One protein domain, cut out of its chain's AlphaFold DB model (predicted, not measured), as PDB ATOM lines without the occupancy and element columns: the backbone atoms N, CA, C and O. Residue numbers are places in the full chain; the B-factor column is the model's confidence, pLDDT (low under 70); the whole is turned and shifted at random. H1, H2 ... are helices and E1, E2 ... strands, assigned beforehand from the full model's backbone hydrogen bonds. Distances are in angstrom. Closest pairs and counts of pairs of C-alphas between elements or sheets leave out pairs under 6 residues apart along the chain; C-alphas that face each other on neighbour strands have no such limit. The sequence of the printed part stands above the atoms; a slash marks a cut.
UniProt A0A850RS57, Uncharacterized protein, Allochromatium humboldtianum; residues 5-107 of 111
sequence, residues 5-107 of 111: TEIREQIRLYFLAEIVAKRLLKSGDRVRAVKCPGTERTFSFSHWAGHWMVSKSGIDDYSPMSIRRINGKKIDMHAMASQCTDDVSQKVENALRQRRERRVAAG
ATOM      1  N   THR A   5      55.630 -10.389 -11.181       74.06
ATOM      2  CA  THR A   5      54.453  -9.634 -11.630       74.06
ATOM      3  C   THR A   5      53.349 -10.561 -12.143       74.06
ATOM      4  O   THR A   5      52.182 -10.347 -11.833       74.06
ATOM      5  N   GLU A   6      53.712 -11.625 -12.864       76.06
ATOM      6  CA  GLU A   6      52.768 -12.610 -13.410       76.06
ATOM      7  C   GLU A   6      52.138 -13.459 -12.301       76.06
ATOM      8  O   GLU A   6      50.923 -13.645 -12.276       76.06
ATOM      9  N   ILE A   7      52.939 -13.889 -11.322       78.50
ATOM     10  CA  ILE A   7      52.476 -14.606 -10.130       78.50
ATOM     11  C   ILE A   7      51.514 -13.725  -9.328       78.50
ATOM     12  O   ILE A   7      50.447 -14.187  -8.926       78.50
ATOM     13  N   ARG A   8      51.851 -12.445  -9.110       78.50
ATOM     14  CA  ARG A   8      50.973 -11.501  -8.395       78.50
ATOM     15  C   ARG A   8      49.642 -11.307  -9.109       78.50
ATOM     16  O   ARG A   8      48.601 -11.316  -8.452       78.50
ATOM     17  N   GLU A   9      49.663 -11.163 -10.428       80.00
ATOM     18  CA  GLU A   9      48.439 -11.004 -11.211       80.00
ATOM     19  C   GLU A   9      47.603 -12.288 -11.210       80.00
ATOM     20  O   GLU A   9      46.388 -12.245 -11.028       80.00
ATOM     21  N   GLN A  10      48.241 -13.454 -11.289       78.69
ATOM     22  CA  GLN A  10      47.544 -14.732 -11.221       78.69
ATOM     23  C   GLN A  10      46.877 -14.958  -9.859       78.69
ATOM     24  O   GLN A  10      45.723 -15.390  -9.798       78.69
ATOM     25  N   ILE A  11      47.560 -14.606  -8.766       81.44
ATOM     26  CA  ILE A  11      46.989 -14.619  -7.413       81.44
ATOM     27  C   ILE A  11      45.794 -13.662  -7.335       81.44
ATOM     28  O   ILE A  11      44.734 -14.027  -6.822       81.44
ATOM     29  N   ARG A  12      45.928 -12.447  -7.876       82.75
ATOM     30  CA  ARG A  12      44.848 -11.455  -7.902       82.75
ATOM     31  C   ARG A  12      43.615 -11.979  -8.638       82.75
ATOM     32  O   ARG A  12      42.506 -11.889  -8.108       82.75
ATOM     33  N   LEU A  13      43.798 -12.546  -9.828       80.62
ATOM     34  CA  LEU A  13      42.714 -13.109 -10.634       80.62
ATOM     35  C   LEU A  13      42.028 -14.276  -9.924       80.62
ATOM     36  O   LEU A  13      40.802 -14.368  -9.963       80.62
ATOM     37  N   TYR A  14      42.792 -15.115  -9.220       83.06
ATOM     38  CA  TYR A  14      42.240 -16.196  -8.408       83.06
ATOM     39  C   TYR A  14      41.283 -15.664  -7.332       83.06
ATOM     40  O   TYR A  14      40.137 -16.110  -7.247       83.06
ATOM     41  N   PHE A  15      41.713 -14.662  -6.558       83.50
ATOM     42  CA  PHE A  15      40.872 -14.057  -5.520       83.50
ATOM     43  C   PHE A  15      39.634 -13.360  -6.094       83.50
ATOM     44  O   PHE A  15      38.540 -13.479  -5.540       83.50
ATOM     45  N   LEU A  16      39.768 -12.653  -7.218       84.12
ATOM     46  CA  LEU A  16      38.628 -12.001  -7.867       84.12
ATOM     47  C   LEU A  16      37.617 -13.024  -8.392       84.12
ATOM     48  O   LEU A  16      36.416 -12.866  -8.168       84.12
ATOM     49  N   ALA A  17      38.082 -14.100  -9.024       83.75
ATOM     50  CA  ALA A  17      37.213 -15.179  -9.477       83.75
ATOM     51  C   ALA A  17      36.504 -15.874  -8.314       83.75
ATOM     52  O   ALA A  17      35.322 -16.193  -8.428       83.75
ATOM     53  N   GLU A  18      37.176 -16.068  -7.179       88.19
ATOM     54  CA  GLU A  18      36.544 -16.585  -5.967       88.19
ATOM     55  C   GLU A  18      35.410 -15.666  -5.490       88.19
ATOM     56  O   GLU A  18      34.295 -16.133  -5.250       88.19
ATOM     57  N   ILE A  19      35.659 -14.356  -5.398       86.38
ATOM     58  CA  ILE A  19      34.652 -13.368  -4.983       86.38
ATOM     59  C   ILE A  19      33.457 -13.375  -5.941       86.38
ATOM     60  O   ILE A  19      32.305 -13.375  -5.500       86.38
ATOM     61  N   VAL A  20      33.714 -13.394  -7.250       86.94
ATOM     62  CA  VAL A  20      32.670 -13.444  -8.279       86.94
ATOM     63  C   VAL A  20      31.874 -14.744  -8.169       86.94
ATOM     64  O   VAL A  20      30.646 -14.699  -8.103       86.94
ATOM     65  N   ALA A  21      32.541 -15.894  -8.066       88.38
ATOM     66  CA  ALA A  21      31.884 -17.191  -7.928       88.38
ATOM     67  C   ALA A  21      31.009 -17.247  -6.672       88.38
ATOM     68  O   ALA A  21      29.865 -17.685  -6.752       88.38
ATOM     69  N   LYS A  22      31.506 -16.750  -5.532       89.75
ATOM     70  CA  LYS A  22      30.756 -16.683  -4.267       89.75
ATOM     71  C   LYS A  22      29.497 -15.823  -4.362       89.75
ATOM     72  O   LYS A  22      28.531 -16.095  -3.659       89.75
ATOM     73  N   ARG A  23      29.488 -14.804  -5.226       88.00
ATOM     74  CA  ARG A  23      28.307 -13.960  -5.481       88.00
ATOM     75  C   ARG A  23      27.332 -14.575  -6.481       88.00
ATOM     76  O   ARG A  23      26.134 -14.327  -6.380       88.00
ATOM     77  N   LEU A  24      27.841 -15.322  -7.458       88.81
ATOM     78  CA  LEU A  24      27.028 -15.927  -8.512       88.81
ATOM     79  C   LEU A  24      26.359 -17.224  -8.060       88.81
ATOM     80  O   LEU A  24      25.190 -17.436  -8.372       88.81
ATOM     81  N   LEU A  25      27.100 -18.086  -7.362       92.00
ATOM     82  CA  LEU A  25      26.656 -19.430  -7.021       92.00
ATOM     83  C   LEU A  25      25.679 -19.435  -5.855       92.00
ATOM     84  O   LEU A  25      25.937 -18.879  -4.787       92.00
ATOM     85  N   LYS A  26      24.578 -20.151  -6.053       93.12
ATOM     86  CA  LYS A  26      23.572 -20.447  -5.039       93.12
ATOM     87  C   LYS A  26      23.444 -21.952  -4.868       93.12
ATOM     88  O   LYS A  26      23.608 -22.714  -5.821       93.12
ATOM     89  N   SER A  27      23.137 -22.387  -3.646       94.12
ATOM     90  CA  SER A  27      22.873 -23.803  -3.361       94.12
ATOM     91  C   SER A  27      21.815 -24.354  -4.323       94.12
ATOM     92  O   SER A  27      20.777 -23.730  -4.536       94.12
ATOM     93  N   GLY A  28      22.102 -25.505  -4.928       92.75
ATOM     94  CA  GLY A  28      21.288 -26.142  -5.962       92.75
ATOM     95  C   GLY A  28      21.735 -25.862  -7.401       92.75
ATOM     96  O   GLY A  28      21.358 -26.631  -8.290       92.75
ATOM     97  N   ASP A  29      22.565 -24.843  -7.646       95.25
ATOM     98  CA  ASP A  29      23.040 -24.519  -8.995       95.25
ATOM     99  C   ASP A  29      23.807 -25.683  -9.626       95.25
ATOM    100  O   ASP A  29      24.621 -26.350  -8.984       95.25
ATOM    101  N   ARG A  30      23.589 -25.917 -10.923       96.12
ATOM    102  CA  ARG A  30      24.353 -26.914 -11.678       96.12
ATOM    103  C   ARG A  30      25.636 -26.299 -12.209       96.12
ATOM    104  O   ARG A  30      25.610 -25.546 -13.185       96.12
ATOM    105  N   VAL A  31      26.757 -26.673 -11.618       94.88
ATOM    106  CA  VAL A  31      28.080 -26.171 -11.979       94.88
ATOM    107  C   VAL A  31      28.795 -27.199 -12.830       94.88
ATOM    108  O   VAL A  31      28.847 -28.377 -12.485       94.88
ATOM    109  N   ARG A  32      29.361 -26.753 -13.951       94.38
ATOM    110  CA  ARG A  32      30.335 -27.526 -14.716       94.38
ATOM    111  C   ARG A  32      31.717 -26.946 -14.475       94.38
ATOM    112  O   ARG A  32      31.946 -25.785 -14.813       94.38
ATOM    113  N   ALA A  33      32.615 -27.763 -13.944       92.81
ATOM    114  CA  ALA A  33      33.982 -27.381 -13.623       92.81
ATOM    115  C   ALA A  33      34.986 -28.431 -14.113       92.81
ATOM    116  O   ALA A  33      34.639 -29.604 -14.282       92.81
ATOM    117  N   VAL A  34      36.223 -28.001 -14.352       90.62
ATOM    118  CA  VAL A  34      37.340 -28.894 -14.680       90.62
ATOM    119  C   VAL A  34      38.014 -29.346 -13.388       90.62
ATOM    120  O   VAL A  34      38.518 -28.530 -12.625       90.62
ATOM    121  N   LYS A  35      38.056 -30.656 -13.154       84.44
ATOM    122  CA  LYS A  35      38.775 -31.272 -12.037       84.44
ATOM    123  C   LYS A  35      40.113 -31.832 -12.527       84.44
ATOM    124  O   LYS A  35      40.159 -32.404 -13.617       84.44
ATOM    125  N   CYS A  36      41.178 -31.730 -11.731       73.50
ATOM    126  CA  CYS A  36      42.446 -32.430 -11.992       73.50
ATOM    127  C   CYS A  36      42.189 -33.949 -12.155       73.50
ATOM    128  O   CYS A  36      41.461 -34.507 -11.327       73.50
ATOM    129  N   PRO A  37      42.682 -34.624 -13.220       81.50
ATOM    130  CA  PRO A  37      43.735 -34.233 -14.178       81.50
ATOM    131  C   PRO A  37      43.250 -33.570 -15.493       81.50
ATOM    132  O   PRO A  37      43.842 -33.769 -16.545       81.50
ATOM    133  N   GLY A  38      42.170 -32.783 -15.469       83.38
ATOM    134  CA  GLY A  38      41.644 -32.062 -16.643       83.38
ATOM    135  C   GLY A  38      40.265 -32.534 -17.114       83.38
ATOM    136  O   GLY A  38      39.820 -32.176 -18.200       83.38
ATOM    137  N   THR A  39      39.562 -33.330 -16.308       88.06
ATOM    138  CA  THR A  39      38.238 -33.849 -16.670       88.06
ATOM    139  C   THR A  39      37.132 -32.864 -16.307       88.06
ATOM    140  O   THR A  39      37.080 -32.348 -15.192       88.06
ATOM    141  N   GLU A  40      36.197 -32.623 -17.227       90.69
ATOM    142  CA  GLU A  40      34.992 -31.857 -16.912       90.69
ATOM    143  C   GLU A  40      34.005 -32.703 -16.103       90.69
ATOM    144  O   GLU A  40      33.720 -33.868 -16.415       90.69
ATOM    145  N   ARG A  41      33.440 -32.096 -15.061       90.94
ATOM    146  CA  ARG A  41      32.388 -32.685 -14.234       90.94
ATOM    147  C   ARG A  41      31.268 -31.681 -14.047       90.94
ATOM    148  O   ARG A  41      31.506 -30.483 -13.938       90.94
ATOM    149  N   THR A  42      30.037 -32.184 -14.048       93.31
ATOM    150  CA  THR A  42      28.851 -31.395 -13.712       93.31
ATOM    151  C   THR A  42      28.326 -31.874 -12.369       93.31
ATOM    152  O   THR A  42      28.121 -33.071 -12.197       93.31
ATOM    153  N   PHE A  43      28.117 -30.955 -11.435       93.19
ATOM    154  CA  PHE A  43      27.627 -31.255 -10.096       93.19
ATOM    155  C   PHE A  43      26.627 -30.192  -9.633       93.19
ATOM    156  O   PHE A  43      26.582 -29.088 -10.175       93.19
ATOM    157  N   SER A  44      25.810 -30.530  -8.638       95.50
ATOM    158  CA  SER A  44      24.968 -29.554  -7.944       95.50
ATOM    159  C   SER A  44      25.769 -28.925  -6.816       95.50
ATOM    160  O   SER A  44      26.212 -29.640  -5.917       95.50
ATOM    161  N   PHE A  45      25.962 -27.613  -6.868       95.44
ATOM    162  CA  PHE A  45      26.611 -26.847  -5.815       95.44
ATOM    163  C   PHE A  45      25.767 -26.888  -4.537       95.44
ATOM    164  O   PHE A  45      24.542 -26.801  -4.597       95.44
ATOM    165  N   SER A  46      26.411 -27.037  -3.384       95.12
ATOM    166  CA  SER A  46      25.752 -27.021  -2.079       95.12
ATOM    167  C   SER A  46      26.165 -25.793  -1.278       95.12
ATOM    168  O   SER A  46      25.321 -24.964  -0.941       95.12
ATOM    169  N   HIS A  47      27.455 -25.669  -0.981       94.19
ATOM    170  CA  HIS A  47      28.005 -24.605  -0.150       94.19
ATOM    171  C   HIS A  47      29.512 -24.455  -0.392       94.19
ATOM    172  O   HIS A  47      30.111 -25.180  -1.190       94.19
ATOM    173  N   TRP A  48      30.116 -23.488   0.291       91.75
ATOM    174  CA  TRP A  48      31.553 -23.234   0.267       91.75
ATOM    175  C   TRP A  48      32.223 -23.833   1.504       91.75
ATOM    176  O   TRP A  48      31.762 -23.592   2.619       91.75
ATOM    177  N   ALA A  49      33.339 -24.535   1.306       89.19
ATOM    178  CA  ALA A  49      34.260 -24.948   2.361       89.19
ATOM    179  C   ALA A  49      35.585 -24.198   2.160       89.19
ATOM    180  O   ALA A  49      36.419 -24.559   1.329       89.19
ATOM    181  N   GLY A  50      35.748 -23.070   2.858       88.31
ATOM    182  CA  GLY A  50      36.863 -22.149   2.622       88.31
ATOM    183  C   GLY A  50      36.828 -21.552   1.207       88.31
ATOM    184  O   GLY A  50      35.948 -20.742   0.888       88.31
ATOM    185  N   HIS A  51      37.790 -21.954   0.373       87.75
ATOM    186  CA  HIS A  51      37.926 -21.536  -1.033       87.75
ATOM    187  C   HIS A  51      37.346 -22.559  -2.023       87.75
ATOM    188  O   HIS A  51      37.262 -22.287  -3.221       87.75
ATOM    189  N   TRP A  52      36.932 -23.728  -1.532       88.94
ATOM    190  CA  TRP A  52      36.487 -24.841  -2.356       88.94
ATOM    191  C   TRP A  52      34.967 -24.899  -2.479       88.94
ATOM    192  O   TRP A  52      34.227 -24.617  -1.528       88.94
ATOM    193  N   MET A  53      34.492 -25.271  -3.667       91.25
ATOM    194  CA  MET A  53      33.076 -25.532  -3.909       91.25
ATOM    195  C   MET A  53      32.738 -26.961  -3.503       91.25
ATOM    196  O   MET A  53      33.342 -27.906  -4.011       91.25
ATOM    197  N   VAL A  54      31.719 -27.116  -2.661       91.75
ATOM    198  CA  VAL A  54      31.242 -28.427  -2.216       91.75
ATOM    199  C   VAL A  54      30.032 -28.841  -3.042       91.75
ATOM    200  O   VAL A  54      29.064 -28.087  -3.194       91.75
ATOM    201  N   SER A  55      30.072 -30.053  -3.587       92.12
ATOM    202  CA  SER A  55      28.932 -30.652  -4.270       92.12
ATOM    203  C   SER A  55      27.866 -31.130  -3.278       92.12
ATOM    204  O   SER A  55      28.127 -31.356  -2.100       92.12
ATOM    205  N   LYS A  56      26.645 -31.379  -3.759       89.44
ATOM    206  CA  LYS A  56      25.573 -31.996  -2.958       89.44
ATOM    207  C   LYS A  56      25.957 -33.372  -2.387       89.44
ATOM    208  O   LYS A  56      25.399 -33.776  -1.376       89.44
ATOM    209  N   SER A  57      26.898 -34.079  -3.015       87.88
ATOM    210  CA  SER A  57      27.425 -35.355  -2.516       87.88
ATOM    211  C   SER A  57      28.558 -35.188  -1.493       87.88
ATOM    212  O   SER A  57      29.163 -36.183  -1.117       87.88
ATOM    213  N   GLY A  58      28.878 -33.955  -1.083       85.19
ATOM    214  CA  GLY A  58      29.912 -33.653  -0.091       85.19
ATOM    215  C   GLY A  58      31.343 -33.606  -0.633       85.19
ATOM    216  O   GLY A  58      32.271 -33.563   0.160       85.19
ATOM    217  N   ILE A  59      31.544 -33.618  -1.957       84.19
ATOM    218  CA  ILE A  59      32.888 -33.561  -2.556       84.19
ATOM    219  C   ILE A  59      33.305 -32.095  -2.695       84.19
ATOM    220  O   ILE A  59      32.615 -31.332  -3.370       84.19
ATOM    221  N   ASP A  60      34.441 -31.727  -2.112       80.25
ATOM    222  CA  ASP A  60      34.981 -30.364  -1.996       80.25
ATOM    223  C   ASP A  60      36.231 -30.121  -2.866       80.25
ATOM    224  O   ASP A  60      37.081 -29.297  -2.560       80.25
ATOM    225  N   ASP A  61      36.330 -30.807  -4.005       79.88
ATOM    226  CA  ASP A  61      37.531 -30.827  -4.859       79.88
ATOM    227  C   ASP A  61      37.351 -30.011  -6.155       79.88
ATOM    228  O   ASP A  61      37.680 -30.449  -7.264       79.88
ATOM    229  N   TYR A  62      36.720 -28.837  -6.042       86.06
ATOM    230  CA  TYR A  62      36.438 -27.969  -7.186       86.06
ATOM    231  C   TYR A  62      36.832 -26.515  -6.919       86.06
ATOM    232  O   TYR A  62      36.291 -25.848  -6.034       86.06
ATOM    233  N   SER A  63      37.754 -26.008  -7.742       87.75
ATOM    234  CA  SER A  63      38.247 -24.628  -7.676       87.75
ATOM    235  C   SER A  63      37.312 -23.657  -8.416       87.75
ATOM    236  O   SER A  63      36.887 -23.972  -9.533       87.75
ATOM    237  N   PRO A  64      37.031 -22.454  -7.879       88.00
ATOM    238  CA  PRO A  64      36.212 -21.448  -8.559       88.00
ATOM    239  C   PRO A  64      36.750 -21.058  -9.943       88.00
ATOM    240  O   PRO A  64      35.976 -20.832 -10.870       88.00
ATOM    241  N   MET A  65      38.073 -21.052 -10.124       86.81
ATOM    242  CA  MET A  65      38.716 -20.747 -11.412       86.81
ATOM    243  C   MET A  65      38.424 -21.787 -12.496       86.81
ATOM    244  O   MET A  65      38.533 -21.509 -13.687       86.81
ATOM    245  N   SER A  66      38.057 -23.001 -12.092       89.19
ATOM    246  CA  SER A  66      37.809 -24.105 -13.014       89.19
ATOM    247  C   SER A  66      36.377 -24.139 -13.558       89.19
ATOM    248  O   SER A  66      36.062 -25.007 -14.377       89.19
ATOM    249  N   ILE A  67      35.505 -23.215 -13.129       91.81
ATOM    250  CA  ILE A  67      34.117 -23.128 -13.591       91.81
ATOM    251  C   ILE A  67      34.089 -22.785 -15.083       91.81
ATOM    252  O   ILE A  67      34.665 -21.801 -15.538       91.81
ATOM    253  N   ARG A  68      33.354 -23.594 -15.847       91.88
ATOM    254  CA  ARG A  68      33.069 -23.374 -17.271       91.88
ATOM    255  C   ARG A  68      31.614 -23.013 -17.518       91.88
ATOM    256  O   ARG A  68      31.321 -22.287 -18.468       91.88
ATOM    257  N   ARG A  69      30.685 -23.561 -16.724       94.38
ATOM    258  CA  ARG A  69      29.248 -23.279 -16.854       94.38
ATOM    259  C   ARG A  69      28.536 -23.248 -15.508       94.38
ATOM    260  O   ARG A  69      28.848 -24.057 -14.639       94.38
ATOM    261  N   ILE A  70      27.518 -22.402 -15.401       94.38
ATOM    262  CA  ILE A  70      26.553 -22.390 -14.293       94.38
ATOM    263  C   ILE A  70      25.152 -22.457 -14.899       94.38
ATOM    264  O   ILE A  70      24.818 -21.678 -15.792       94.38
ATOM    265  N   ASN A  71      24.342 -23.428 -14.475       93.44
ATOM    266  CA  ASN A  71      22.983 -23.663 -14.977       93.44
ATOM    267  C   ASN A  71      22.903 -23.724 -16.515       93.44
ATOM    268  O   ASN A  71      21.975 -23.219 -17.136       93.44
ATOM    269  N   GLY A  72      23.916 -24.330 -17.146       90.31
ATOM    270  CA  GLY A  72      24.011 -24.470 -18.603       90.31
ATOM    271  C   GLY A  72      24.584 -23.255 -19.342       90.31
ATOM    272  O   GLY A  72      25.001 -23.412 -20.488       90.31
ATOM    273  N   LYS A  73      24.699 -22.090 -18.695       91.94
ATOM    274  CA  LYS A  73      25.288 -20.877 -19.282       91.94
ATOM    275  C   LYS A  73      26.808 -20.920 -19.182       91.94
ATOM    276  O   LYS A  73      27.337 -21.208 -18.110       91.94
ATOM    277  N   LYS A  74      27.507 -20.653 -20.290       91.81
ATOM    278  CA  LYS A  74      28.975 -20.572 -20.318       91.81
ATOM    279  C   LYS A  74      29.429 -19.334 -19.549       91.81
ATOM    280  O   LYS A  74      28.901 -18.253 -19.784       91.81
ATOM    281  N   ILE A  75      30.385 -19.521 -18.648       87.38
ATOM    282  CA  ILE A  75      30.989 -18.452 -17.856       87.38
ATOM    283  C   ILE A  75      32.492 -18.480 -18.093       87.38
ATOM    284  O   ILE A  75      33.103 -19.550 -18.116       87.38
ATOM    285  N   ASP A  76      33.067 -17.298 -18.280       85.81
ATOM    286  CA  ASP A  76      34.506 -17.100 -18.311       85.81
ATOM    287  C   ASP A  76      34.925 -16.357 -17.042       85.81
ATOM    288  O   ASP A  76      34.778 -15.139 -16.931       85.81
ATOM    289  N   MET A  77      35.409 -17.116 -16.057       82.00
ATOM    290  CA  MET A  77      35.816 -16.570 -14.763       82.00
ATOM    291  C   MET A  77      36.999 -15.612 -14.889       82.00
ATOM    292  O   MET A  77      37.085 -14.672 -14.106       82.00
ATOM    293  N   HIS A  78      37.876 -15.813 -15.877       78.75
ATOM    294  CA  HIS A  78      39.018 -14.938 -16.103       78.75
ATOM    295  C   HIS A  78      38.548 -13.588 -16.641       78.75
ATOM    296  O   HIS A  78      38.880 -12.554 -16.071       78.75
ATOM    297  N   ALA A  79      37.702 -13.589 -17.676       78.88
ATOM    298  CA  ALA A  79      37.123 -12.357 -18.209       78.88
ATOM    299  C   ALA A  79      36.297 -11.606 -17.151       78.88
ATOM    300  O   ALA A  79      36.427 -10.389 -17.019       78.88
ATOM    301  N   MET A  80      35.492 -12.321 -16.358       77.19
ATOM    302  CA  MET A  80      34.702 -11.702 -15.290       77.19
ATOM    303  C   MET A  80      35.575 -11.144 -14.166       77.19
ATOM    304  O   MET A  80      35.278 -10.066 -13.661       77.19
ATOM    305  N   ALA A  81      36.646 -11.843 -13.783       74.62
ATOM    306  CA  ALA A  81      37.604 -11.359 -12.795       74.62
ATOM    307  C   ALA A  81      38.332 -10.101 -13.291       74.62
ATOM    308  O   ALA A  81      38.416  -9.127 -12.546       74.62
ATOM    309  N   SER A  82      38.771 -10.078 -14.553       70.12
ATOM    310  CA  SER A  82      39.417  -8.909 -15.168       70.12
ATOM    311  C   SER A  82      38.481  -7.703 -15.294       70.12
ATOM    312  O   SER A  82      38.929  -6.576 -15.143       70.12
ATOM    313  N   GLN A  83      37.181  -7.917 -15.528       68.00
ATOM    314  CA  GLN A  83      36.170  -6.847 -15.585       68.00
ATOM    315  C   GLN A  83      35.691  -6.390 -14.198       68.00
ATOM    316  O   GLN A  83      35.019  -5.369 -14.066       68.00
ATOM    317  N   CYS A  84      36.033  -7.130 -13.139       62.53
ATOM    318  CA  CYS A  84      35.657  -6.815 -11.762       62.53
ATOM    319  C   CYS A  84      36.513  -5.693 -11.142       62.53
ATOM    320  O   CYS A  84      36.509  -5.520  -9.923       62.53
ATOM    321  N   THR A  85      37.264  -4.939 -11.949       57.81
ATOM    322  CA  THR A  85      38.117  -3.842 -11.479       57.81
ATOM    323  C   THR A  85      37.325  -2.624 -11.044       57.81
ATOM    324  O   THR A  85      37.760  -1.955 -10.113       57.81
ATOM    325  N   ASP A  86      36.149  -2.375 -11.619       59.09
ATOM    326  CA  ASP A  86      35.508  -1.070 -11.434       59.09
ATOM    327  C   ASP A  86      34.395  -1.147 -10.383       59.09
ATOM    328  O   ASP A  86      34.413  -0.417  -9.396       59.09
ATOM    329  N   ASP A  87      33.479  -2.112 -10.487       60.50
ATOM    330  CA  ASP A  87      32.316  -2.171  -9.588       60.50
ATOM    331  C   ASP A  87      32.662  -2.675  -8.169       60.50
ATOM    332  O   ASP A  87      32.065  -2.248  -7.178       60.50
ATOM    333  N   VAL A  88      33.653  -3.567  -8.026       61.97
ATOM    334  CA  VAL A  88      34.092  -4.053  -6.703       61.97
ATOM    335  C   VAL A  88      35.041  -3.081  -6.028       61.97
ATOM    336  O   VAL A  88      34.855  -2.829  -4.839       61.97
ATOM    337  N   SER A  89      35.986  -2.488  -6.759       60.31
ATOM    338  CA  SER A  89      36.847  -1.438  -6.203       60.31
ATOM    339  C   SER A  89      36.008  -0.245  -5.759       60.31
ATOM    340  O   SER A  89      36.149   0.187  -4.619       60.31
ATOM    341  N   GLN A  90      35.027   0.188  -6.561       65.44
ATOM    342  CA  GLN A  90      34.127   1.275  -6.176       65.44
ATOM    343  C   GLN A  90      33.296   0.926  -4.934       65.44
ATOM    344  O   GLN A  90      33.134   1.756  -4.043       65.44
ATOM    345  N   LYS A  91      32.794  -0.312  -4.816       68.44
ATOM    346  CA  LYS A  91      32.057  -0.759  -3.619       68.44
ATOM    347  C   LYS A  91      32.944  -0.847  -2.378       68.44
ATOM    348  O   LYS A  91      32.481  -0.505  -1.290       68.44
ATOM    349  N   VAL A  92      34.195  -1.282  -2.523       67.25
ATOM    350  CA  VAL A  92      35.173  -1.333  -1.427       67.25
ATOM    351  C   VAL A  92      35.560   0.077  -0.990       67.25
ATOM    352  O   VAL A  92      35.497   0.371   0.202       67.25
ATOM    353  N   GLU A  93      35.874   0.975  -1.925       72.56
ATOM    354  CA  GLU A  93      36.164   2.378  -1.621       72.56
ATOM    355  C   GLU A  93      34.969   3.080  -0.975       72.56
ATOM    356  O   GLU A  93      35.125   3.738   0.053       72.56
ATOM    357  N   ASN A  94      33.756   2.868  -1.492       76.06
ATOM    358  CA  ASN A  94      32.536   3.427  -0.910       76.06
ATOM    359  C   ASN A  94      32.283   2.890   0.509       76.06
ATOM    360  O   ASN A  94      31.913   3.651   1.402       76.06
ATOM    361  N   ALA A  95      32.524   1.599   0.756       71.56
ATOM    362  CA  ALA A  95      32.400   1.007   2.085       71.56
ATOM    363  C   ALA A  95      33.464   1.536   3.067       71.56
ATOM    364  O   ALA A  95      33.159   1.798   4.234       71.56
ATOM    365  N   LEU A  96      34.706   1.726   2.610       76.44
ATOM    366  CA  LEU A  96      35.775   2.345   3.402       76.44
ATOM    367  C   LEU A  96      35.466   3.812   3.711       76.44
ATOM    368  O   LEU A  96      35.660   4.253   4.847       76.44
ATOM    369  N   ARG A  97      34.923   4.547   2.737       76.81
ATOM    370  CA  ARG A  97      34.482   5.934   2.888       76.81
ATOM    371  C   ARG A  97      33.358   6.061   3.914       76.81
ATOM    372  O   ARG A  97      33.519   6.810   4.871       76.81
ATOM    373  N   GLN A  98      32.301   5.252   3.816       79.69
ATOM    374  CA  GLN A  98      31.214   5.242   4.804       79.69
ATOM    375  C   GLN A  98      31.707   4.905   6.218       79.69
ATOM    376  O   GLN A  98      31.216   5.456   7.201       79.69
ATOM    377  N   ARG A  99      32.695   4.010   6.355       72.88
ATOM    378  CA  ARG A  99      33.314   3.714   7.657       72.88
ATOM    379  C   ARG A  99      34.108   4.898   8.209       72.88
ATOM    380  O   ARG A  99      34.025   5.146   9.410       72.88
ATOM    381  N   ARG A 100      34.858   5.621   7.368       76.62
ATOM    382  CA  ARG A 100      35.566   6.851   7.770       76.62
ATOM    383  C   ARG A 100      34.581   7.935   8.197       76.62
ATOM    384  O   ARG A 100      34.728   8.472   9.287       76.62
ATOM    385  N   GLU A 101      33.545   8.182   7.402       79.75
ATOM    386  CA  GLU A 101      32.502   9.171   7.699       79.75
ATOM    387  C   GLU A 101      31.772   8.845   9.009       79.75
ATOM    388  O   GLU A 101      31.601   9.721   9.850       79.75
ATOM    389  N   ARG A 102      31.436   7.570   9.256       73.38
ATOM    390  CA  ARG A 102      30.848   7.135  10.536       73.38
ATOM    391  C   ARG A 102      31.788   7.325  11.725       73.38
ATOM    392  O   ARG A 102      31.313   7.673  12.797       73.38
ATOM    393  N   ARG A 103      33.098   7.107  11.565       64.88
ATOM    394  CA  ARG A 103      34.089   7.339  12.636       64.88
ATOM    395  C   ARG A 103      34.255   8.823  12.958       64.88
ATOM    396  O   ARG A 103      34.318   9.174  14.132       64.88
ATOM    397  N   VAL A 104      34.261   9.675  11.932       69.19
ATOM    398  CA  VAL A 104      34.283  11.137  12.086       69.19
ATOM    399  C   VAL A 104      32.996  11.625  12.759       69.19
ATOM    400  O   VAL A 104      33.064  12.374  13.727       69.19
ATOM    401  N   ALA A 105      31.829  11.139  12.323       69.38
ATOM    402  CA  ALA A 105      30.539  11.467  12.934       69.38
ATOM    403  C   ALA A 105      30.401  10.950  14.379       69.38
ATOM    404  O   ALA A 105      29.704  11.559  15.183       69.38
ATOM    405  N   ALA A 106      31.080   9.852  14.725       72.12
ATOM    406  CA  ALA A 106      31.126   9.300  16.079       72.12
ATOM    407  C   ALA A 106      32.166   9.981  16.995       72.12
ATOM    408  O   ALA A 106      32.387   9.515  18.111       72.12
ATOM    409  N   GLY A 107      32.831  11.054  16.546       62.12
ATOM    410  CA  GLY A 107      33.742  11.846  17.380       62.12
ATOM    411  C   GLY A 107      35.054  11.147  17.752       62.12
ATOM    412  O   GLY A 107      35.767  11.621  18.631       62.12
TER     413      GLY A 107
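AT A GLANCE: This is residues 5 to 107 of the 111 residues of an uncharacterized protein of Allochromatium humboldtianum (UniProt A0A850RS57). A small, strongly twisted sheet of four strands makes one end of the model, the end part of helix H1 grazes it, the short helix H2 crosses H1, and beyond H2 the long helix H3 reaches away as an arm. Residues 89 to 107, of which 89 to 105 belong to H3, stick out free. The printed part has 103 residues with three named helices and four named strands, in the order H1 E1 E2 E3 E4 H2 H3, a mixed class; the sheet's order is E3 E2 E1 E4, all antiparallel. The whole is loose, with a radius of gyration of the C-alphas of 16.6 A, and elongated, spanning 55 by 32 by 23 A.

HOW THE PARTS SIT: H1, residues 5 to 24, only grazes the sheet, with its residues 17 to 24. E1, residues 30 to 35, and E2, residues 39 to 49, form a hairpin; N 33 and O 41 are within hydrogen-bond range at 2.9 A. E2 bends by 100 degrees at residue 46, and its pairing is staggered: residues 39 to 44 pair with E1, and residues 45 to 49 with E3, residues 52 to 55. E2 and E3 form a hairpin too, with N 54 and O 47 at 2.9 A. E1, E2 and E3 make a meander, each strand the antiparallel neighbour of the one before. With E4, residues 67 to 70, they make a Greek key, in which the fourth strand is the antiparallel neighbour of the first: N 32 and O 69 are 2.8 A apart. H2, residues 77 to 83, touches residues 13 to 21 of H1, about perpendicular at 80 degrees; their closest C-alphas, those of Leu 16 and Ala 81, are 5.1 A apart. H2 is only just not on the sheet, with 4 pairs of C-alphas within 10 A. H3, residues 87 to 105, is apart from H1 and H2. In H1, H2 and H3 every O i to N i+4 pair is within hydrogen-bond range.

IN THESE COORDINATES: H1 begins at C-alpha 5 (54.453, -9.634, -11.630) and measures 28.3 A from first to last C-alpha. E1 measures 15.1 A and E2 21.4 A, beginning at C-alpha 39 (38.238, -33.849, -16.670). E3 and E4 have four residues each, and H2 has seven. H3 measures 26.4 A and ends at C-alpha 105 (30.539, 11.467, 12.934).

THE WHOLE: The two C-alphas farthest apart, those of Thr 39 and Gly 107, are 57.2 A apart. Without the free stretch, the body of 84 residues spans 37 by 28 by 23 A. The printed part has no cut. The link from E3 to E4, with 11 residues, is long. The mean pLDDT of the printed part is 82.7, and residues 83 to 92, 103 to 105 and 107 are under 70.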